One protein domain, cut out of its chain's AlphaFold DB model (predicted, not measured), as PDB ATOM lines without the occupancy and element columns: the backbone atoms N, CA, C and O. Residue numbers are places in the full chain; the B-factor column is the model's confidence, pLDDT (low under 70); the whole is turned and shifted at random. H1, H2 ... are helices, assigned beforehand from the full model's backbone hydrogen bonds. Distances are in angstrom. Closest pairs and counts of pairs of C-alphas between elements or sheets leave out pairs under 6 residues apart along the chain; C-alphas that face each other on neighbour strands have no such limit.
ATOM      1  N   PRO A 182     272.337 169.774 265.646       84.25
ATOM      2  CA  PRO A 182     271.882 169.094 264.431       84.25
ATOM      3  C   PRO A 182     270.732 169.816 263.736       84.25
ATOM      4  O   PRO A 182     270.660 169.825 262.507       84.25
ATOM      5  N   ILE A 183     269.867 170.476 264.513       91.50
ATOM      6  CA  ILE A 183     268.757 171.265 263.986       91.50
ATOM      7  C   ILE A 183     269.231 172.567 263.316       91.50
ATOM      8  O   ILE A 183     268.743 172.910 262.238       91.50
ATOM      9  N   LYS A 184     270.245 173.249 263.869       90.69
ATOM     10  CA  LYS A 184     270.889 174.422 263.252       90.69
ATOM     11  C   LYS A 184     271.714 174.010 262.032       90.69
ATOM     12  O   LYS A 184     271.689 174.709 261.026       90.69
ATOM     13  N   SER A 185     272.373 172.851 262.061       85.00
ATOM     14  CA  SER A 185     273.088 172.302 260.902       85.00
ATOM     15  C   SER A 185     272.133 171.916 259.769       85.00
ATOM     16  O   SER A 185     272.435 172.158 258.602       85.00
ATOM     17  N   ALA A 186     270.967 171.341 260.078       87.81
ATOM     18  CA  ALA A 186     269.923 171.099 259.080       87.81
ATOM     19  C   ALA A 186     269.401 172.418 258.486       87.81
ATOM     20  O   ALA A 186     269.256 172.514 257.264       87.81
ATOM     21  N   ALA A 187     269.214 173.448 259.323       90.94
ATOM     22  CA  ALA A 187     268.835 174.792 258.890       90.94
ATOM     23  C   ALA A 187     269.876 175.426 257.947       90.94
ATOM     24  O   ALA A 187     269.530 175.843 256.844       90.94
ATOM     25  N   LEU A 188     271.157 175.408 258.330       86.88
ATOM     26  CA  LEU A 188     272.295 175.872 257.522       86.88
ATOM     27  C   LEU A 188     272.362 175.198 256.152       86.88
ATOM     28  O   LEU A 188     272.566 175.847 255.126       86.88
ATOM     29  N   ARG A 189     272.190 173.872 256.133       84.06
ATOM     30  CA  ARG A 189     272.215 173.076 254.902       84.06
ATOM     31  C   ARG A 189     270.952 173.257 254.055       84.06
ATOM     32  O   ARG A 189     270.954 172.774 252.920       84.06
ATOM     33  N   GLN A 190     269.926 173.929 254.590       88.81
ATOM     34  CA  GLN A 190     268.580 174.055 254.021       88.81
ATOM     35  C   GLN A 190     267.939 172.689 253.744       88.81
ATOM     36  O   GLN A 190     267.208 172.498 252.771       88.81
ATOM     37  N   ASP A 191     268.241 171.712 254.596       87.81
ATOM     38  CA  ASP A 191     267.691 170.364 254.515       87.81
ATOM     39  C   ASP A 191     266.338 170.338 255.230       87.81
ATOM     40  O   ASP A 191     266.232 169.924 256.383       87.81
ATOM     41  N   ILE A 192     265.308 170.862 254.557       90.50
ATOM     42  CA  ILE A 192     263.963 171.044 255.123       90.50
ATOM     43  C   ILE A 192     263.389 169.729 255.657       90.50
ATOM     44  O   ILE A 192     262.774 169.719 256.718       90.50
ATOM     45  N   THR A 193     263.610 168.618 254.953       90.25
ATOM     46  CA  THR A 193     263.115 167.300 255.368       90.25
ATOM     47  C   THR A 193     263.728 166.876 256.699       90.25
ATOM     48  O   THR A 193     263.010 166.449 257.602       90.25
ATOM     49  N   GLU A 194     265.046 167.022 256.842       85.00
ATOM     50  CA  GLU A 194     265.737 166.701 258.090       85.00
ATOM     51  C   GLU A 194     265.383 167.680 259.206       85.00
ATOM     52  O   GLU A 194     265.167 167.273 260.345       85.00
ATOM     53  N   PHE A 195     265.261 168.963 258.876       92.44
ATOM     54  CA  PHE A 195     264.836 169.993 259.809       92.44
ATOM     55  C   PHE A 195     263.444 169.694 260.384       92.44
ATOM     56  O   PHE A 195     263.284 169.654 261.602       92.44
ATOM     57  N   GLU A 196     262.455 169.414 259.527       93.88
ATOM     58  CA  GLU A 196     261.082 169.051 259.918       93.88
ATOM     59  C   GLU A 196     261.049 167.750 260.742       93.88
ATOM     60  O   GLU A 196     260.297 167.632 261.715       93.88
ATOM     61  N   ARG A 197     261.912 166.782 260.411       90.69
ATOM     62  CA  ARG A 197     262.064 165.544 261.186       90.69
ATOM     63  C   ARG A 197     262.622 165.816 262.584       90.69
ATOM     64  O   ARG A 197     262.094 165.270 263.552       90.69
ATOM     65  N   LEU A 198     263.665 166.639 262.697       89.31
ATOM     66  CA  LEU A 198     264.295 166.984 263.974       89.31
ATOM     67  C   LEU A 198     263.328 167.769 264.868       89.31
ATOM     68  O   LEU A 198     263.110 167.361 266.001       89.31
ATOM     69  N   ILE A 199     262.645 168.803 264.363       94.50
ATOM     70  CA  ILE A 199     261.673 169.576 265.174       94.50
ATOM     71  C   ILE A 199     260.453 168.766 265.634       94.50
ATOM     72  O   ILE A 199     259.697 169.239 266.487       94.50
ATOM     73  N   SER A 200     260.215 167.601 265.024       93.75
ATOM     74  CA  SER A 200     259.138 166.682 265.397       93.75
ATOM     75  C   SER A 200     259.529 165.765 266.560       93.75
ATOM     76  O   SER A 200     258.662 165.092 267.114       93.75
ATOM     77  N   GLN A 201     260.810 165.724 266.943       89.56
ATOM     78  CA  GLN A 201     261.261 164.970 268.108       89.56
ATOM     79  C   GLN A 201     260.834 165.699 269.398       89.56
ATOM     80  O   GLN A 201     261.076 166.903 269.521       89.56
ATOM     81  N   PRO A 202     260.203 165.003 270.361       91.75
ATOM     82  CA  PRO A 202     259.671 165.627 271.575       91.75
ATOM     83  C   PRO A 202     260.761 166.141 272.527       91.75
ATOM     84  O   PRO A 202     260.482 167.019 273.338       91.75
ATOM     85  N   ASP A 203     261.987 165.630 272.404       90.31
ATOM     86  CA  ASP A 203     263.082 165.891 273.345       90.31
ATOM     87  C   ASP A 203     263.869 167.178 273.039       90.31
ATOM     88  O   ASP A 203     264.748 167.566 273.807       90.31
ATOM     89  N   ILE A 204     263.587 167.855 271.918       89.25
ATOM     90  CA  ILE A 204     264.296 169.089 271.563       89.25
ATOM     91  C   ILE A 204     263.666 170.276 272.289       89.25
ATOM     92  O   ILE A 204     262.491 170.602 272.099       89.25
ATOM     93  N   GLU A 205     264.489 170.976 273.067       93.94
ATOM     94  CA  GLU A 205     264.102 172.204 273.753       93.94
ATOM     95  C   GLU A 205     263.470 173.215 272.789       93.94
ATOM     96  O   GLU A 205     263.991 173.508 271.707       93.94
ATOM     97  N   HIS A 206     262.342 173.797 273.197       94.69
ATOM     98  CA  HIS A 206     261.604 174.732 272.354       94.69
ATOM     99  C   HIS A 206     262.431 175.956 271.948       94.69
ATOM    100  O   HIS A 206     262.261 176.445 270.832       94.69
ATOM    101  N   GLU A 207     263.343 176.425 272.804       94.94
ATOM    102  CA  GLU A 207     264.250 177.529 272.475       94.94
ATOM    103  C   GLU A 207     265.164 177.180 271.294       94.94
ATOM    104  O   GLU A 207     265.247 177.952 270.340       94.94
ATOM    105  N   ARG A 208     265.753 175.978 271.285       93.88
ATOM    106  CA  ARG A 208     266.615 175.499 270.190       93.88
ATOM    107  C   ARG A 208     265.854 175.374 268.875       93.88
ATOM    108  O   ARG A 208     266.360 175.770 267.826       93.88
ATOM    109  N   VAL A 209     264.610 174.893 268.931       95.06
ATOM    110  CA  VAL A 209     263.727 174.839 267.755       95.06
ATOM    111  C   VAL A 209     263.461 176.237 267.199       95.06
ATOM    112  O   VAL A 209     263.536 176.432 265.986       95.06
ATOM    113  N   VAL A 210     263.164 177.211 268.063       95.50
ATOM    114  CA  VAL A 210     262.918 178.601 267.647       95.50
ATOM    115  C   VAL A 210     264.166 179.204 267.006       95.50
ATOM    116  O   VAL A 210     264.066 179.755 265.913       95.50
ATOM    117  N   GLU A 211     265.338 179.054 267.625       94.38
ATOM    118  CA  GLU A 211     266.597 179.568 267.070       94.38
ATOM    119  C   GLU A 211     266.920 178.958 265.706       94.38
ATOM    120  O   GLU A 211     267.341 179.666 264.794       94.38
ATOM    121  N   ALA A 212     266.694 177.657 265.530       94.31
ATOM    122  CA  ALA A 212     266.963 177.001 264.260       94.31
ATOM    123  C   ALA A 212     265.929 177.356 263.174       94.31
ATOM    124  O   ALA A 212     266.287 177.432 262.002       94.31
ATOM    125  N   MET A 213     264.671 177.635 263.541       95.31
ATOM    126  CA  MET A 213     263.659 178.179 262.618       95.31
ATOM    127  C   MET A 213     264.002 179.603 262.170       95.31
ATOM    128  O   MET A 213     263.901 179.914 260.983       95.31
ATOM    129  N   GLU A 214     264.424 180.454 263.110       94.12
ATOM    130  CA  GLU A 214     264.931 181.803 262.834       94.12
ATOM    131  C   GLU A 214     266.139 181.734 261.895       94.12
ATOM    132  O   GLU A 214     266.200 182.461 260.902       94.12
ATOM    133  N   LEU A 215     267.062 180.806 262.156       93.56
ATOM    134  CA  LEU A 215     268.249 180.596 261.338       93.56
ATOM    135  C   LEU A 215     267.920 180.095 259.926       93.56
ATOM    136  O   LEU A 215     268.488 180.590 258.954       93.56
ATOM    137  N   LEU A 216     266.992 179.145 259.797       92.69
ATOM    138  CA  LEU A 216     266.537 178.638 258.501       92.69
ATOM    139  C   LEU A 216     265.866 179.738 257.668       92.69
ATOM    140  O   LEU A 216     266.028 179.776 256.450       92.69
ATOM    141  N   TRP A 217     265.123 180.642 258.312       92.88
ATOM    142  CA  TRP A 217     264.583 181.822 257.640       92.88
ATOM    143  C   TRP A 217     265.680 182.787 257.206       92.88
ATOM    144  O   TRP A 217     265.622 183.287 256.081       92.88
ATOM    145  N   ALA A 218     266.647 183.049 258.092       92.00
ATOM    146  CA  ALA A 218     267.749 183.952 257.804       92.00
ATOM    147  C   ALA A 218     268.498 183.449 256.570       92.00
ATOM    148  O   ALA A 218     268.609 184.178 255.597       92.00
ATOM    149  N   ILE A 219     268.890 182.173 256.550       88.62
ATOM    150  CA  ILE A 219     269.643 181.546 255.461       88.62
ATOM    151  C   ILE A 219     268.694 181.191 254.308       88.62
ATOM    152  O   ILE A 219     268.328 180.033 254.098       88.62
ATOM    153  N   LYS A 220     268.261 182.199 253.546       75.62
ATOM    154  CA  LYS A 220     267.300 181.993 252.458       75.62
ATOM    155  C   LYS A 220     267.816 181.017 251.376       75.62
ATOM    156  O   LYS A 220     268.974 181.099 250.963       75.62
ATOM    157  N   PRO A 221     266.947 180.137 250.839       53.56
ATOM    158  CA  PRO A 221     267.278 179.129 249.828       53.56
ATOM    159  C   PRO A 221     267.738 179.638 248.467       53.56
ATOM    160  O   PRO A 221     268.170 178.845 247.635       53.56
ATOM    161  N   GLU A 222     267.674 180.941 248.216       55.56
ATOM    162  CA  GLU A 222     267.945 181.524 246.896       55.56
ATOM    163  C   GLU A 222     269.398 181.317 246.427       55.56
ATOM    164  O   GLU A 222     269.670 181.357 245.228       55.56
ATOM    165  N   ALA A 223     270.312 180.966 247.338       50.81
ATOM    166  CA  ALA A 223     271.701 180.617 247.038       50.81
ATOM    167  C   ALA A 223     271.886 179.331 246.203       50.81
ATOM    168  O   ALA A 223     272.960 179.103 245.638       50.81
ATOM    169  N   ARG A 224     270.877 178.456 246.106       45.34
ATOM    170  CA  ARG A 224     270.935 177.231 245.293       45.34
ATOM    171  C   ARG A 224     269.704 177.204 244.397       45.34
ATOM    172  O   ARG A 224     268.597 177.331 244.891       45.34
ATOM    173  N   ASN A 225     269.878 176.987 243.090       47.28
ATOM    174  CA  ASN A 225     268.839 176.947 242.035       47.28
ATOM    175  C   ASN A 225     267.722 175.870 242.211       47.28
ATOM    176  O   ASN A 225     267.185 175.354 241.234       47.28
ATOM    177  N   ARG A 226     267.384 175.478 243.442       46.00
ATOM    178  CA  ARG A 226     266.334 174.543 243.857       46.00
ATOM    179  C   ARG A 226     265.544 175.207 244.995       46.00
ATOM    180  O   ARG A 226     265.708 174.848 246.154       46.00
ATOM    181  N   VAL A 227     264.770 176.243 244.680       44.56
ATOM    182  CA  VAL A 227     264.204 177.155 245.691       44.56
ATOM    183  C   VAL A 227     262.782 176.738 246.104       44.56
ATOM    184  O   VAL A 227     261.906 176.666 245.238       44.56
ATOM    185  N   PRO A 228     262.498 176.517 247.400       48.84
ATOM    186  CA  PRO A 228     261.160 176.695 247.960       48.84
ATOM    187  C   PRO A 228     260.746 178.174 247.913       48.84
ATOM    188  O   PRO A 228     261.539 179.048 248.249       48.84
ATOM    189  N   GLN A 229     259.515 178.470 247.475       59.66
ATOM    190  CA  GLN A 229     259.025 179.846 247.267       59.66
ATOM    191  C   GLN A 229     259.291 180.743 248.500       59.66
ATOM    192  O   GLN A 229     259.113 180.253 249.613       59.66
ATOM    193  N   PRO A 230     259.621 182.047 248.354       63.78
ATOM    194  CA  PRO A 230     259.881 182.981 249.470       63.78
ATOM    195  C   PRO A 230     258.832 182.956 250.595       63.78
ATOM    196  O   PRO A 230     259.126 183.222 251.762       63.78
ATOM    197  N   GLN A 231     257.603 182.575 250.244       74.94
ATOM    198  CA  GLN A 231     256.497 182.326 251.162       74.94
ATOM    199  C   GLN A 231     256.811 181.233 252.199       74.94
ATOM    200  O   GLN A 231     256.466 181.398 253.365       74.94
ATOM    201  N   GLN A 232     257.496 180.150 251.819       77.75
ATOM    202  CA  GLN A 232     257.872 179.052 252.718       77.75
ATOM    203  C   GLN A 232     258.937 179.472 253.736       77.75
ATOM    204  O   GLN A 232     258.850 179.087 254.896       77.75
ATOM    205  N   CYS A 233     259.896 180.322 253.362       76.31
ATOM    206  CA  CYS A 233     260.895 180.818 254.317       76.31
ATOM    207  C   CYS A 233     260.230 181.655 255.408       76.31
ATOM    208  O   CYS A 233     260.447 181.420 256.595       76.31
ATOM    209  N   ASN A 234     259.355 182.587 255.015       85.94
ATOM    210  CA  ASN A 234     258.615 183.422 255.963       85.94
ATOM    211  C   ASN A 234     257.715 182.590 256.894       85.94
ATOM    212  O   ASN A 234     257.504 182.985 258.040       85.94
ATOM    213  N   GLN A 235     257.238 181.418 256.453       91.06
ATOM    214  CA  GLN A 235     256.514 180.495 257.332       91.06
ATOM    215  C   GLN A 235     257.384 179.989 258.487       91.06
ATOM    216  O   GLN A 235     256.849 179.816 259.578       91.06
ATOM    217  N   TYR A 236     258.692 179.778 258.304       92.75
ATOM    218  CA  TYR A 236     259.569 179.328 259.391       92.75
ATOM    219  C   TYR A 236     259.808 180.409 260.439       92.75
ATOM    220  O   TYR A 236     259.681 180.112 261.624       92.75
ATOM    221  N   LEU A 237     260.038 181.663 260.034       92.62
ATOM    222  CA  LEU A 237     260.138 182.762 261.001       92.62
ATOM    223  C   LEU A 237     258.820 182.952 261.756       92.62
ATOM    224  O   LEU A 237     258.824 183.025 262.980       92.62
ATOM    225  N   LEU A 238     257.682 182.935 261.055       93.44
ATOM    226  CA  LEU A 238     256.363 183.003 261.691       93.44
ATOM    227  C   LEU A 238     256.137 181.842 262.670       93.44
ATOM    228  O   LEU A 238     255.720 182.075 263.802       93.44
ATOM    229  N   LYS A 239     256.440 180.597 262.275       94.75
ATOM    230  CA  LYS A 239     256.364 179.418 263.157       94.75
ATOM    231  C   LYS A 239     257.271 179.576 264.383       94.75
ATOM    232  O   LYS A 239     256.843 179.235 265.486       94.75
ATOM    233  N   GLY A 240     258.485 180.100 264.202       94.50
ATOM    234  CA  GLY A 240     259.431 180.394 265.278       94.50
ATOM    235  C   GLY A 240     258.873 181.422 266.262       94.50
ATOM    236  O   GLY A 240     258.820 181.151 267.461       94.50
ATOM    237  N   LEU A 241     258.351 182.543 265.761       94.50
ATOM    238  CA  LEU A 241     257.706 183.584 266.570       94.50
ATOM    239  C   LEU A 241     256.475 183.055 267.325       94.50
ATOM    240  O   LEU A 241     256.346 183.296 268.524       94.50
ATOM    241  N   PHE A 242     255.621 182.255 266.676       95.75
ATOM    242  CA  PHE A 242     254.457 181.636 267.329       95.75
ATOM    243  C   PHE A 242     254.883 180.699 268.457       95.75
ATOM    244  O   PHE A 242     254.289 180.704 269.534       95.75
ATOM    245  N   ARG A 243     255.917 179.879 268.230       95.50
ATOM    246  CA  ARG A 243     256.461 178.983 269.259       95.50
ATOM    247  C   ARG A 243     257.099 179.759 270.405       95.50
ATOM    248  O   ARG A 243     256.954 179.334 271.549       95.50
ATOM    249  N   ARG A 244     257.774 180.872 270.114       95.06
ATOM    250  CA  ARG A 244     258.371 181.764 271.114       95.06
ATOM    251  C   ARG A 244     257.299 182.321 272.049       95.06
ATOM    252  O   ARG A 244     257.416 182.150 273.258       95.06
ATOM    253  N   GLU A 245     256.235 182.893 271.487       95.31
ATOM    254  CA  GLU A 245     255.112 183.452 272.249       95.31
ATOM    255  C   GLU A 245     254.360 182.369 273.035       95.31
ATOM    256  O   GLU A 245     254.190 182.488 274.247       95.31
ATOM    257  N   LYS A 246     253.998 181.257 272.379       96.75
ATOM    258  CA  LYS A 246     253.264 180.147 273.010       96.75
ATOM    259  C   LYS A 246     253.995 179.559 274.219       96.75
ATOM    260  O   LYS A 246     253.350 179.198 275.197       96.75
ATOM    261  N   ASN A 247     255.319 179.440 274.143       96.19
ATOM    262  CA  ASN A 247     256.131 178.835 275.200       96.19
ATOM    263  C   ASN A 247     256.750 179.871 276.151       96.19
ATOM    264  O   ASN A 247     257.591 179.502 276.964       96.19
ATOM    265  N   SER A 248     256.361 181.151 276.054       95.88
ATOM    266  CA  SER A 248     256.920 182.243 276.868       95.88
ATOM    267  C   SER A 248     258.457 182.292 276.850       95.88
ATOM    268  O   SER A 248     259.088 182.610 277.857       95.88
ATOM    269  N   ILE A 249     259.074 181.957 275.709       94.44
ATOM    270  CA  ILE A 249     260.535 181.962 275.569       94.44
ATOM    271  C   ILE A 249     260.996 183.423 275.591       94.44
ATOM    272  O   ILE A 249     260.617 184.185 274.690       94.44
ATOM    273  N   PRO A 250     261.810 183.835 276.581       91.38
ATOM    274  CA  PRO A 250     262.186 185.225 276.739       91.38
ATOM    275  C   PRO A 250     262.934 185.716 275.506       91.38
ATOM    276  O   PRO A 250     263.753 185.025 274.888       91.38
ATOM    277  N   GLN A 251     262.647 186.953 275.138       85.06
ATOM    278  CA  GLN A 251     263.378 187.609 274.082       85.06
ATOM    279  C   GLN A 251     264.748 188.020 274.623       85.06
ATOM    280  O   GLN A 251     264.873 188.976 275.386       85.06
ATOM    281  N   LYS A 252     265.789 187.285 274.229       82.56
ATOM    282  CA  LYS A 252     267.167 187.678 274.523       82.56
ATOM    283  C   LYS A 252     267.456 188.988 273.789       82.56
ATOM    284  O   LYS A 252     267.462 189.013 272.557       82.56
ATOM    285  N   GLN A 253     267.662 190.070 274.543       81.69
ATOM    286  CA  GLN A 253     268.229 191.297 273.992       81.69
ATOM    287  C   GLN A 253     269.625 190.962 273.493       81.69
ATOM    288  O   GLN A 253     270.493 190.566 274.269       81.69
ATOM    289  N   TRP A 254     269.804 191.052 272.182       81.00
ATOM    290  CA  TRP A 254     271.062 190.703 271.559       81.00
ATOM    291  C   TRP A 254     271.863 191.973 271.311       81.00
ATOM    292  O   TRP A 254     271.388 192.893 270.646       81.00
ATOM    293  N   VAL A 255     273.059 192.028 271.889       84.62
ATOM    294  CA  VAL A 255     274.026 193.093 271.633       84.62
ATOM    295  C   VAL A 255     274.966 192.561 270.565       84.62
ATOM    296  O   VAL A 255     275.758 191.663 270.833       84.62
ATOM    297  N   THR A 256     274.832 193.080 269.347       85.38
ATOM    298  CA  THR A 256     275.749 192.743 268.256       85.38
ATOM    299  C   THR A 256     277.167 193.177 268.605       85.38
ATOM    300  O   THR A 256     277.386 194.266 269.142       85.38
ATOM    301  N   SER A 257     278.131 192.313 268.301       85.56
ATOM    302  CA  SER A 257     279.552 192.647 268.395       85.56
ATOM    303  C   SER A 257     280.015 193.483 267.201       85.56
ATOM    304  O   SER A 257     281.050 194.142 267.267       85.56
ATOM    305  N   CYS A 258     279.234 193.489 266.117       84.56
ATOM    306  CA  CYS A 258     279.548 194.174 264.879       84.56
ATOM    307  C   CYS A 258     279.081 195.643 264.924       84.56
ATOM    308  O   CYS A 258     277.875 195.906 264.887       84.56
ATOM    309  N   PRO A 259     279.999 196.634 264.903       85.69
ATOM    310  CA  PRO A 259     279.628 198.053 264.921       85.69
ATOM    311  C   PRO A 259     278.746 198.462 263.735       85.69
ATOM    312  O   PRO A 259     277.960 199.400 263.829       85.69
ATOM    313  N   PHE A 260     278.853 197.751 262.610       85.00
ATOM    314  CA  PHE A 260     278.028 197.981 261.427       85.00
ATOM    315  C   PHE A 260     276.546 197.663 261.652       85.00
ATOM    316  O   PHE A 260     275.688 198.355 261.105       85.00
ATOM    317  N   LEU A 261     276.255 196.661 262.482       87.31
ATOM    318  CA  LEU A 261     274.893 196.275 262.845       87.31
ATOM    319  C   LEU A 261     274.371 197.081 264.041       87.31
ATOM    320  O   LEU A 261     273.255 196.846 264.503       87.31
ATOM    321  N   ALA A 262     275.142 198.050 264.549       87.56
ATOM    322  CA  ALA A 262     274.689 198.924 265.619       87.56
ATOM    323  C   ALA A 262     273.428 199.688 265.182       87.56
ATOM    324  O   ALA A 262     273.447 200.478 264.237       87.56
ATOM    325  N   GLY A 263     272.322 199.439 265.884       88.06
ATOM    326  CA  GLY A 263     271.010 200.019 265.590       88.06
ATOM    327  C   GLY A 263     270.097 199.139 264.735       88.06
ATOM    328  O   GLY A 263     268.892 199.388 264.731       88.06
ATOM    329  N   ALA A 264     270.626 198.091 264.093       89.25
ATOM    330  CA  ALA A 264     269.796 197.070 263.470       89.25
ATOM    331  C   ALA A 264     268.993 196.323 264.547       89.25
ATOM    332  O   ALA A 264     269.448 196.133 265.680       89.25
ATOM    333  N   ARG A 265     267.770 195.914 264.206       89.00
ATOM    334  CA  ARG A 265     266.868 195.212 265.123       89.00
ATOM    335  C   ARG A 265     266.485 193.881 264.511       89.00
ATOM    336  O   ARG A 265     266.084 193.839 263.361       89.00
ATOM    337  N   VAL A 266     266.555 192.805 265.292       89.00
ATOM    338  CA  VAL A 266     265.996 191.514 264.873       89.00
ATOM    339  C   VAL A 266     264.477 191.649 264.794       89.00
ATOM    340  O   VAL A 266     263.869 192.048 265.788       89.00
ATOM    341  N   LEU A 267     263.867 191.278 263.664       87.81
ATOM    342  CA  LEU A 267     262.413 191.096 263.547       87.81
ATOM    343  C   LEU A 267     261.943 190.038 264.553       87.81
ATOM    344  O   LEU A 267     262.114 188.840 264.338       87.81
ATOM    345  N   ASN A 268     261.387 190.482 265.675       84.94
ATOM    346  CA  ASN A 268     261.173 189.632 266.850       84.94
ATOM    347  C   ASN A 268     259.712 189.568 267.307       84.94
ATOM    348  O   ASN A 268     259.394 188.830 268.238       84.94
ATOM    349  N   SER A 269     258.825 190.309 266.646       90.06
ATOM    350  CA  SER A 269     257.393 190.290 266.907       90.06
ATOM    351  C   SER A 269     256.598 190.128 265.613       90.06
ATOM    352  O   SER A 269     257.052 190.485 264.522       90.06
ATOM    353  N   PHE A 270     255.361 189.638 265.735       88.81
ATOM    354  CA  PHE A 270     254.416 189.609 264.616       88.81
ATOM    355  C   PHE A 270     254.176 190.996 264.020       88.81
ATOM    356  O   PHE A 270     254.009 191.121 262.810       88.81
ATOM    357  N   ASN A 271     254.195 192.039 264.855       89.50
ATOM    358  CA  ASN A 271     254.036 193.415 264.401       89.50
ATOM    359  C   ASN A 271     255.225 193.886 263.567       89.50
ATOM    360  O   ASN A 271     255.002 194.562 262.565       89.50
ATOM    361  N   ASP A 272     256.455 193.521 263.932       86.62
ATOM    362  CA  ASP A 272     257.627 193.835 263.112       86.62
ATOM    363  C   ASP A 272     257.498 193.131 261.762       86.62
ATOM    364  O   ASP A 272     257.509 193.772 260.714       86.62
ATOM    365  N   LEU A 273     257.238 191.824 261.774       84.38
ATOM    366  CA  LEU A 273     257.122 191.046 260.543       84.38
ATOM    367  C   LEU A 273     255.969 191.529 259.649       84.38
ATOM    368  O   LEU A 273     256.103 191.529 258.432       84.38
ATOM    369  N   TYR A 274     254.859 192.001 260.219       83.06
ATOM    370  CA  TYR A 274     253.755 192.589 259.456       83.06
ATOM    371  C   TYR A 274     254.081 193.985 258.907       83.06
ATOM    372  O   TYR A 274     253.727 194.289 257.765       83.06
ATOM    373  N   ARG A 275     254.756 194.837 259.695       82.94
ATOM    374  CA  ARG A 275     255.184 196.180 259.268       82.94
ATOM    375  C   ARG A 275     256.154 196.102 258.099       82.94
ATOM    376  O   ARG A 275     255.964 196.812 257.116       82.94
ATOM    377  N   TYR A 276     257.137 195.211 258.189       75.25
ATOM    378  CA  TYR A 276     258.162 195.059 257.161       75.25
ATOM    379  C   TYR A 276     257.726 194.110 256.040       75.25
ATOM    380  O   TYR A 276     258.061 194.348 254.893       75.25
ATOM    381  N   GLY A 277     256.887 193.107 256.305       66.50
ATOM    382  CA  GLY A 277     256.420 192.151 255.292       66.50
ATOM    383  C   GLY A 277     255.471 192.729 254.235       66.50
ATOM    384  O   GLY A 277     255.257 192.095 253.204       66.50
ATOM    385  N   LYS A 278     254.899 193.919 254.471       58.91
ATOM    386  CA  LYS A 278     254.143 194.684 253.460       58.91
ATOM    387  C   LYS A 278     254.990 195.702 252.702       58.91
ATOM    388  O   LYS A 278     254.544 196.179 251.661       58.91
ATOM    389  N   ALA A 279     256.155 196.060 253.228       50.56
ATOM    390  CA  ALA A 279     257.056 197.007 252.602       50.56
ATOM    391  C   ALA A 279     258.088 196.235 251.771       50.56
ATOM    392  O   ALA A 279     258.620 195.222 252.210       50.56
ATOM    393  N   GLU A 280     258.434 196.740 250.593       57.25
ATOM    394  CA  GLU A 280     259.597 196.283 249.813       57.25
ATOM    395  C   GLU A 280     260.935 196.624 250.510       57.25
ATOM    396  O   GLU A 280     261.971 196.721 249.862       57.25
ATOM    397  N   ASP A 281     260.922 196.843 251.829       67.25
ATOM    398  CA  ASP A 281     262.074 197.264 252.612       67.25
ATOM    399  C   ASP A 281     262.966 196.050 252.884       67.25
ATOM    400  O   ASP A 281     262.909 195.371 253.918       67.25
ATOM    401  N   THR A 282     263.720 195.687 251.851       77.12
ATOM    402  CA  THR A 282     264.603 194.528 251.841       77.12
ATOM    403  C   THR A 282     265.801 194.709 252.768       77.12
ATOM    404  O   THR A 282     266.350 193.713 253.239       77.12
ATOM    405  N   ASP A 283     266.162 195.950 253.098       84.44
ATOM    406  CA  ASP A 283     267.343 196.281 253.890       84.44
ATOM    407  C   ASP A 283     267.198 195.815 255.355       84.44
ATOM    408  O   ASP A 283     268.084 195.136 255.880       84.44
ATOM    409  N   GLU A 284     266.055 196.065 256.003       86.12
ATOM    410  CA  GLU A 284     265.795 195.611 257.386       86.12
ATOM    411  C   GLU A 284     265.696 194.082 257.502       86.12
ATOM    412  O   GLU A 284     266.128 193.487 258.494       86.12
ATOM    413  N   HIS A 285     265.191 193.414 256.458       86.56
ATOM    414  CA  HIS A 285     265.177 191.952 256.397       86.56
ATOM    415  C   HIS A 285     266.595 191.380 256.327       86.56
ATOM    416  O   HIS A 285     266.889 190.400 257.014       86.56
ATOM    417  N   VAL A 286     267.478 191.994 255.532       88.19
ATOM    418  CA  VAL A 286     268.890 191.594 255.430       88.19
ATOM    419  C   VAL A 286     269.599 191.808 256.752       88.19
ATOM    420  O   VAL A 286     270.236 190.886 257.254       88.19
ATOM    421  N   LEU A 287     269.463 192.993 257.345       89.88
ATOM    422  CA  LEU A 287     270.091 193.308 258.626       89.88
ATOM    423  C   LEU A 287     269.610 192.364 259.735       89.88
ATOM    424  O   LEU A 287     270.423 191.855 260.506       89.88
ATOM    425  N   SER A 288     268.313 192.051 259.763       91.12
ATOM    426  CA  SER A 288     267.747 191.065 260.688       91.12
ATOM    427  C   SER A 288     268.284 189.660 260.458       91.12
ATOM    428  O   SER A 288     268.624 188.977 261.421       91.12
ATOM    429  N   ALA A 289     268.390 189.218 259.203       91.31
ATOM    430  CA  ALA A 289     268.959 187.915 258.875       91.31
ATOM    431  C   ALA A 289     270.426 187.823 259.319       91.31
ATOM    432  O   ALA A 289     270.813 186.836 259.944       91.31
ATOM    433  N   ILE A 290     271.229 188.864 259.078       90.38
ATOM    434  CA  ILE A 290     272.632 188.912 259.512       90.38
ATOM    435  C   ILE A 290     272.727 188.866 261.042       90.38
ATOM    436  O   ILE A 290     273.522 188.093 261.569       90.38
ATOM    437  N   LEU A 291     271.894 189.627 261.759       91.94
ATOM    438  CA  LEU A 291     271.850 189.590 263.224       91.94
ATOM    439  C   LEU A 291     271.451 188.215 263.770       91.94
ATOM    440  O   LEU A 291     271.984 187.790 264.789       91.94
ATOM    441  N   ILE A 292     270.523 187.509 263.118       92.50
ATOM    442  CA  ILE A 292     270.149 186.142 263.510       92.50
ATOM    443  C   ILE A 292     271.314 185.178 263.288       92.50
ATOM    444  O   ILE A 292     271.547 184.313 264.128       92.50
ATOM    445  N   ILE A 293     272.057 185.329 262.192       91.00
ATOM    446  CA  ILE A 293     273.238 184.507 261.912       91.00
ATOM    447  C   ILE A 293     274.346 184.789 262.932       91.00
ATOM    448  O   ILE A 293     274.880 183.845 263.504       91.00
ATOM    449  N   GLU A 294     274.645 186.056 263.227       90.56
ATOM    450  CA  GLU A 294     275.592 186.425 264.289       90.56
ATOM    451  C   GLU A 294     275.117 185.891 265.650       90.56
ATOM    452  O   GLU A 294     275.875 185.300 266.409       90.56
ATOM    453  N   LYS A 295     273.820 185.981 265.946       91.06
ATOM    454  CA  LYS A 295     273.259 185.384 267.159       91.06
ATOM    455  C   LYS A 295     273.446 183.873 267.216       91.06
ATOM    456  O   LYS A 295     273.732 183.336 268.285       91.06
ATOM    457  N   ALA A 296     273.246 183.190 266.096       88.75
ATOM    458  CA  ALA A 296     273.343 181.744 266.026       88.75
ATOM    459  C   ALA A 296     274.789 181.254 266.121       88.75
ATOM    460  O   ALA A 296     274.977 180.193 266.708       88.75
ATOM    461  N   PHE A 297     275.757 182.004 265.576       86.25
ATOM    462  CA  PHE A 297     277.160 181.590 265.445       86.25
ATOM    463  C   PHE A 297     278.166 182.350 266.320       86.25
ATOM    464  O   PHE A 297     279.347 182.010 266.336       86.25
ATOM    465  N   GLY A 298     277.712 183.339 267.087       88.88
ATOM    466  CA  GLY A 298     278.587 184.267 267.794       88.88
ATOM    467  C   GLY A 298     279.094 185.387 266.881       88.88
ATOM    468  O   GLY A 298     278.548 185.637 265.808       88.88
ATOM    469  N   SER A 299     280.135 186.099 267.324       85.19
ATOM    470  CA  SER A 299     280.676 187.244 266.579       85.19
ATOM    471  C   SER A 299     280.940 186.889 265.115       85.19
ATOM    472  O   SER A 299     281.543 185.855 264.833       85.19
ATOM    473  N   ILE A 300     280.574 187.792 264.194       78.06
ATOM    474  CA  ILE A 300     280.885 187.674 262.758       78.06
ATOM    475  C   ILE A 300     282.389 187.475 262.516       78.06
ATOM    476  O   ILE A 300     282.774 186.914 261.496       78.06
ATOM    477  N   ASP A 301     283.248 187.896 263.444       74.56
ATOM    478  CA  ASP A 301     284.696 187.669 263.365       74.56
ATOM    479  C   ASP A 301     285.098 186.197 263.540       74.56
ATOM    480  O   ASP A 301     286.154 185.793 263.057       74.56
ATOM    481  N   ALA A 302     284.266 185.403 264.218       69.88
ATOM    482  CA  ALA A 302     284.470 183.978 264.474       69.88
ATOM    483  C   ALA A 302     283.699 183.074 263.494       69.88
ATOM    484  O   ALA A 302     283.764 181.850 263.596       69.88
ATOM    485  N   ILE A 303     282.951 183.669 262.563       71.00
ATOM    486  CA  ILE A 303     282.114 182.944 261.618       71.00
ATOM    487  C   ILE A 303     282.979 182.284 260.531       71.00
ATOM    488  O   ILE A 303     283.803 182.935 259.892       71.00
ATOM    489  N   ASP A 304     282.741 180.992 260.293       72.06
ATOM    490  CA  ASP A 304     283.394 180.212 259.238       72.06
ATOM    491  C   ASP A 304     283.034 180.722 257.823       72.06
ATOM    492  O   ASP A 304     281.979 181.319 257.580       72.06
ATOM    493  N   ILE A 305     283.911 180.441 256.860       70.69
ATOM    494  CA  ILE A 305     283.836 180.808 255.445       70.69
ATOM    495  C   ILE A 305     282.471 180.457 254.837       70.69
ATOM    496  O   ILE A 305     281.935 181.256 254.068       70.69
ATOM    497  N   GLU A 306     281.878 179.304 255.173       66.12
ATOM    498  CA  GLU A 306     280.568 178.904 254.630       66.12
ATOM    499  C   GLU A 306     279.441 179.863 255.039       66.12
ATOM    500  O   GLU A 306     278.601 180.241 254.217       66.12
ATOM    501  N   VAL A 307     279.428 180.295 256.297       73.38
ATOM    502  CA  VAL A 307     278.410 181.214 256.816       73.38
ATOM    503  C   VAL A 307     278.688 182.637 256.328       73.38
ATOM    504  O   VAL A 307     277.758 183.350 255.949       73.38
ATOM    505  N   GLY A 308     279.961 183.027 256.232       78.06
ATOM    506  CA  GLY A 308     280.374 184.259 255.559       78.06
ATOM    507  C   GLY A 308     279.878 184.331 254.112       78.06
ATOM    508  O   GLY A 308     279.336 185.350 253.678       78.06
ATOM    509  N   LEU A 309     279.980 183.224 253.377       74.50
ATOM    510  CA  LEU A 309     279.467 183.106 252.015       74.50
ATOM    511  C   LEU A 309     277.939 183.215 251.964       74.50
ATOM    512  O   LEU A 309     277.412 183.897 251.084       74.50
ATOM    513  N   ALA A 310     277.231 182.594 252.912       71.19
ATOM    514  CA  ALA A 310     275.781 182.717 253.021       71.19
ATOM    515  C   ALA A 310     275.360 184.179 253.256       71.19
ATOM    516  O   ALA A 310     274.492 184.682 252.543       71.19
ATOM    517  N   ILE A 311     276.029 184.901 254.166       78.44
ATOM    518  CA  ILE A 311     275.801 186.340 254.404       78.44
ATOM    519  C   ILE A 311     275.961 187.150 253.114       78.44
ATOM    520  O   ILE A 311     275.110 187.977 252.783       78.44
ATOM    521  N   MET A 312     277.014 186.876 252.351       79.12
ATOM    522  CA  MET A 312     277.307 187.573 251.098       79.12
ATOM    523  C   MET A 312     276.272 187.287 250.011       79.12
ATOM    524  O   MET A 312     275.828 188.201 249.317       79.12
ATOM    525  N   GLN A 313     275.855 186.029 249.879       75.44
ATOM    526  CA  GLN A 313     274.817 185.621 248.931       75.44
ATOM    527  C   GLN A 313     273.468 186.258 249.263       75.44
ATOM    528  O   GLN A 313     272.769 186.721 248.358       75.44
ATOM    529  N   MET A 314     273.118 186.347 250.548       75.19
ATOM    530  CA  MET A 314     271.909 187.040 250.993       75.19
ATOM    531  C   MET A 314     271.969 188.534 250.684       75.19
ATOM    532  O   MET A 314     271.041 189.065 250.079       75.19
ATOM    533  N   ALA A 315     273.066 189.201 251.054       74.31
ATOM    534  CA  ALA A 315     273.243 190.626 250.804       74.31
ATOM    535  C   ALA A 315     273.160 190.938 249.300       74.31
ATOM    536  O   ALA A 315     272.495 191.889 248.900       74.31
ATOM    537  N   ALA A 316     273.758 190.101 248.450       73.44
ATOM    538  CA  ALA A 316     273.676 190.253 246.999       73.44
ATOM    539  C   ALA A 316     272.258 190.036 246.438       73.44
ATOM    540  O   ALA A 316     271.903 190.653 245.436       73.44
ATOM    541  N   SER A 317     271.453 189.171 247.065       69.12
ATOM    542  CA  SER A 317     270.104 188.830 246.589       69.12
ATOM    543  C   SER A 317     269.038 189.838 247.030       69.12
ATOM    544  O   SER A 317     268.065 190.048 246.311       69.12
ATOM    545  N   PHE A 318     269.217 190.473 248.194       62.81
ATOM    546  CA  PHE A 318     268.201 191.336 248.806       62.81
ATOM    547  C   PHE A 318     268.500 192.826 248.742       62.81
ATOM    548  O   PHE A 318     267.564 193.621 248.804       62.81
ATOM    549  N   CYS A 319     269.759 193.241 248.638       62.50
ATOM    550  CA  CYS A 319     270.063 194.664 248.621       62.50
ATOM    551  C   CYS A 319     269.641 195.277 247.277       62.50
ATOM    552  O   CYS A 319     270.433 195.358 246.340       62.50
ATOM    553  N   GLY A 320     268.399 195.765 247.201       61.34
ATOM    554  CA  GLY A 320     267.992 196.748 246.195       61.34
ATOM    555  C   GLY A 320     268.764 198.063 246.369       61.34
ATOM    556  O   GLY A 320     268.973 198.804 245.411       61.34
ATOM    557  N   SER A 321     269.260 198.308 247.587       71.38
ATOM    558  CA  SER A 321     270.150 199.406 247.946       71.38
ATOM    559  C   SER A 321     271.620 199.034 247.732       71.38
ATOM    560  O   SER A 321     272.242 198.319 248.525       71.38
ATOM    561  N   SER A 322     272.231 199.594 246.686       71.44
ATOM    562  CA  SER A 322     273.680 199.495 246.449       71.44
ATOM    563  C   SER A 322     274.514 200.032 247.625       71.44
ATOM    564  O   SER A 322     275.651 199.599 247.829       71.44
ATOM    565  N   ALA A 323     273.944 200.926 248.442       80.00
ATOM    566  CA  ALA A 323     274.589 201.488 249.621       80.00
ATOM    567  C   ALA A 323     274.728 200.466 250.761       80.00
ATOM    568  O   ALA A 323     275.815 200.363 251.338       80.00
ATOM    569  N   LEU A 324     273.678 199.687 251.059       78.44
ATOM    570  CA  LEU A 324     273.734 198.657 252.103       78.44
ATOM    571  C   LEU A 324     274.739 197.567 251.724       78.44
ATOM    572  O   LEU A 324     275.614 197.226 252.520       78.44
ATOM    573  N   LEU A 325     274.681 197.096 250.479       79.06
ATOM    574  CA  LEU A 325     275.613 196.096 249.968       79.06
ATOM    575  C   LEU A 325     277.062 196.593 249.994       79.06
ATOM    576  O   LEU A 325     277.944 195.895 250.485       79.06
ATOM    577  N   SER A 326     277.315 197.827 249.548       79.00
ATOM    578  CA  SER A 326     278.650 198.438 249.613       79.00
ATOM    579  C   SER A 326     279.177 198.548 251.047       79.00
ATOM    580  O   SER A 326     280.387 198.454 251.269       79.00
ATOM    581  N   ARG A 327     278.290 198.760 252.024       80.81
ATOM    582  CA  ARG A 327     278.659 198.859 253.437       80.81
ATOM    583  C   ARG A 327     278.960 197.481 254.035       80.81
ATOM    584  O   ARG A 327     280.012 197.335 254.646       80.81
ATOM    585  N   ILE A 328     278.126 196.472 253.763       80.25
ATOM    586  CA  ILE A 328     278.371 195.068 254.150       80.25
ATOM    587  C   ILE A 328     279.714 194.585 253.585       80.25
ATOM    588  O   ILE A 328     280.541 194.042 254.314       80.25
ATOM    589  N   LEU A 329     279.959 194.837 252.295       81.00
ATOM    590  CA  LEU A 329     281.183 194.414 251.615       81.00
ATOM    591  C   LEU A 329     282.424 195.095 252.191       81.00
ATOM    592  O   LEU A 329     283.435 194.434 252.393       81.00
ATOM    593  N   ARG A 330     282.361 196.395 252.501       80.50
ATOM    594  CA  ARG A 330     283.490 197.099 253.129       80.50
ATOM    595  C   ARG A 330     283.877 196.496 254.474       80.50
ATOM    596  O   ARG A 330     285.061 196.319 254.726       80.50
ATOM    597  N   GLU A 331     282.902 196.149 255.300       79.81
ATOM    598  CA  GLU A 331     283.156 195.614 256.641       79.81
ATOM    599  C   GLU A 331     283.634 194.157 256.614       79.81
ATOM    600  O   GLU A 331     284.503 193.778 257.396       79.81
ATOM    601  N   LEU A 332     283.116 193.335 255.693       76.50
ATOM    602  CA  LEU A 332     283.557 191.943 255.546       76.50
ATOM    603  C   LEU A 332     284.938 191.837 254.881       76.50
ATOM    604  O   LEU A 332     285.755 191.023 255.302       76.50
ATOM    605  N   CYS A 333     285.239 192.682 253.890       74.50
ATOM    606  CA  CYS A 333     286.497 192.625 253.135       74.50
ATOM    607  C   CYS A 333     287.727 193.146 253.899       74.50
ATOM    608  O   CYS A 333     288.850 192.877 253.480       74.50
ATOM    609  N   VAL A 334     287.554 193.899 254.991       73.88
ATOM    610  CA  VAL A 334     288.680 194.401 255.807       73.88
ATOM    611  C   VAL A 334     289.197 193.330 256.784       73.88
ATOM    612  O   VAL A 334     290.256 193.499 257.390       73.88
ATOM    613  N   LYS A 335     288.499 192.194 256.923       72.88
ATOM    614  CA  LYS A 335     288.842 191.164 257.910       72.88
ATOM    615  C   LYS A 335     289.915 190.194 257.388       72.88
ATOM    616  O   LYS A 335     289.768 189.659 256.290       72.88
ATOM    617  N   PRO A 336     290.965 189.895 258.182       60.22
ATOM    618  CA  PRO A 336     292.140 189.134 257.734       60.22
ATOM    619  C   PRO A 336     291.849 187.672 257.360       60.22
ATOM    620  O   PRO A 336     292.589 187.092 256.573       60.22
ATOM    621  N   ASN A 337     290.762 187.092 257.881       60.91
ATOM    622  CA  ASN A 337     290.385 185.694 257.649       60.91
ATOM    623  C   ASN A 337     289.292 185.521 256.582       60.91
ATOM    624  O   ASN A 337     288.850 184.399 256.348       60.91
ATOM    625  N   PHE A 338     288.833 186.602 255.942       61.00
ATOM    626  CA  PHE A 338     287.757 186.529 254.958       61.00
ATOM    627  C   PHE A 338     288.332 186.432 253.534       61.00
ATOM    628  O   PHE A 338     288.894 187.407 253.026       61.00
ATOM    629  N   PRO A 339     288.223 185.280 252.843       55.81
ATOM    630  CA  PRO A 339     288.766 185.147 251.498       55.81
ATOM    631  C   PRO A 339     287.916 185.928 250.481       55.81
ATOM    632  O   PRO A 339     286.885 185.457 250.001       55.81
TER     633      PRO A 339
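Overview. This is residues 182 to 339 of the 564 residues of an uncharacterized protein of Varroa destructor (UniProt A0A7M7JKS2). Two groups of helices meet at a steep angle: H1, H2, H3 and H4 stand side by side at shallow tilts, with H3 between H1 and H4, and H6, H7 and H8 run back and forth with their centres in a triangle, H6 crossing the end of H3. The short H5 sits to one side near H4 and H6, and ahead of it a long loop, residues 247 to 269, runs from the end of H4 out past H6 and folds back. The printed part has 158 residues with eight named helices, H1 to H8 in chain order, and no named strand; its class is all helix, with mostly aligned helix packing, most touching pairs being at a shallow tilt. It is compact and rounded, with a radius of gyration of the C-alphas of 15.1 A and spans of 44 by 32 by 31 A.

Arrangement. H1, residues 182 to 189, and H2, residues 192 to 199, form a helical hairpin; they touch, closest at the C-alphas of Ala 186 and Phe 195, 5.3 A apart. H3, residues 206 to 218, is the hub, touching three helices. It touches H1 at a shallow tilt of 5 degrees, the same way, with the C-alphas of Ala 187 and Leu 216 closest at 4.5 A. H3 and H4, residues 230 to 246, form a hairpin at 24 degrees, a shallow tilt; the C-alphas of Val 210 and Gly 240 are closest, 4.6 A. H5, residues 270 to 277, is close to H4 but not clearly touching; the C-alphas of Leu 241 and Phe 270 are closest, 7.1 A. H6, residues 282 to 297, touches H3 at a steep tilt of 45 degrees, opposite ways, with the C-alphas of Ala 218 and Ala 289 closest at 4.3 A. H6 and H7, residues 305 to 318, form a hairpin, closest at the C-alphas of Thr 282 and Phe 318, 5.7 A. H7 and H8, residues 322 to 333, form another; residues 312 to 316 of H7 touch residues 325 to 329 of H8, with the C-alphas of Ala 315 and Leu 325 closest at 6.0 A. H1 and H6 are only just apart, at 8.2 A. In H1 to H8 every O i to N i+4 pair is within hydrogen-bond range.

Along the chain. H1 begins at C-alpha 182, (271.882, 169.094, 264.431). H4 is the longest helix, 24.6 A from first to last C-alpha; H6 measures 22.6 A, H7 20.0 A and H3 18.3 A. C-alpha 246, where H4 ends, is at (253.264, 180.147, 273.010). H8 ends at C-alpha 333, (286.497, 192.625, 253.135).

Size, cuts and confidence. The C-alphas farthest apart are those of Pro 202 and Ala 323, 44.6 A. The printed part has no cut. The links H3 to H4, 11 residues, and H4 to H5, 23 residues, are long. Mean pLDDT of the printed part is 81.7; 25 residues are under 70, among them residues 221 to 230, 277 to 281 and 336 to 339.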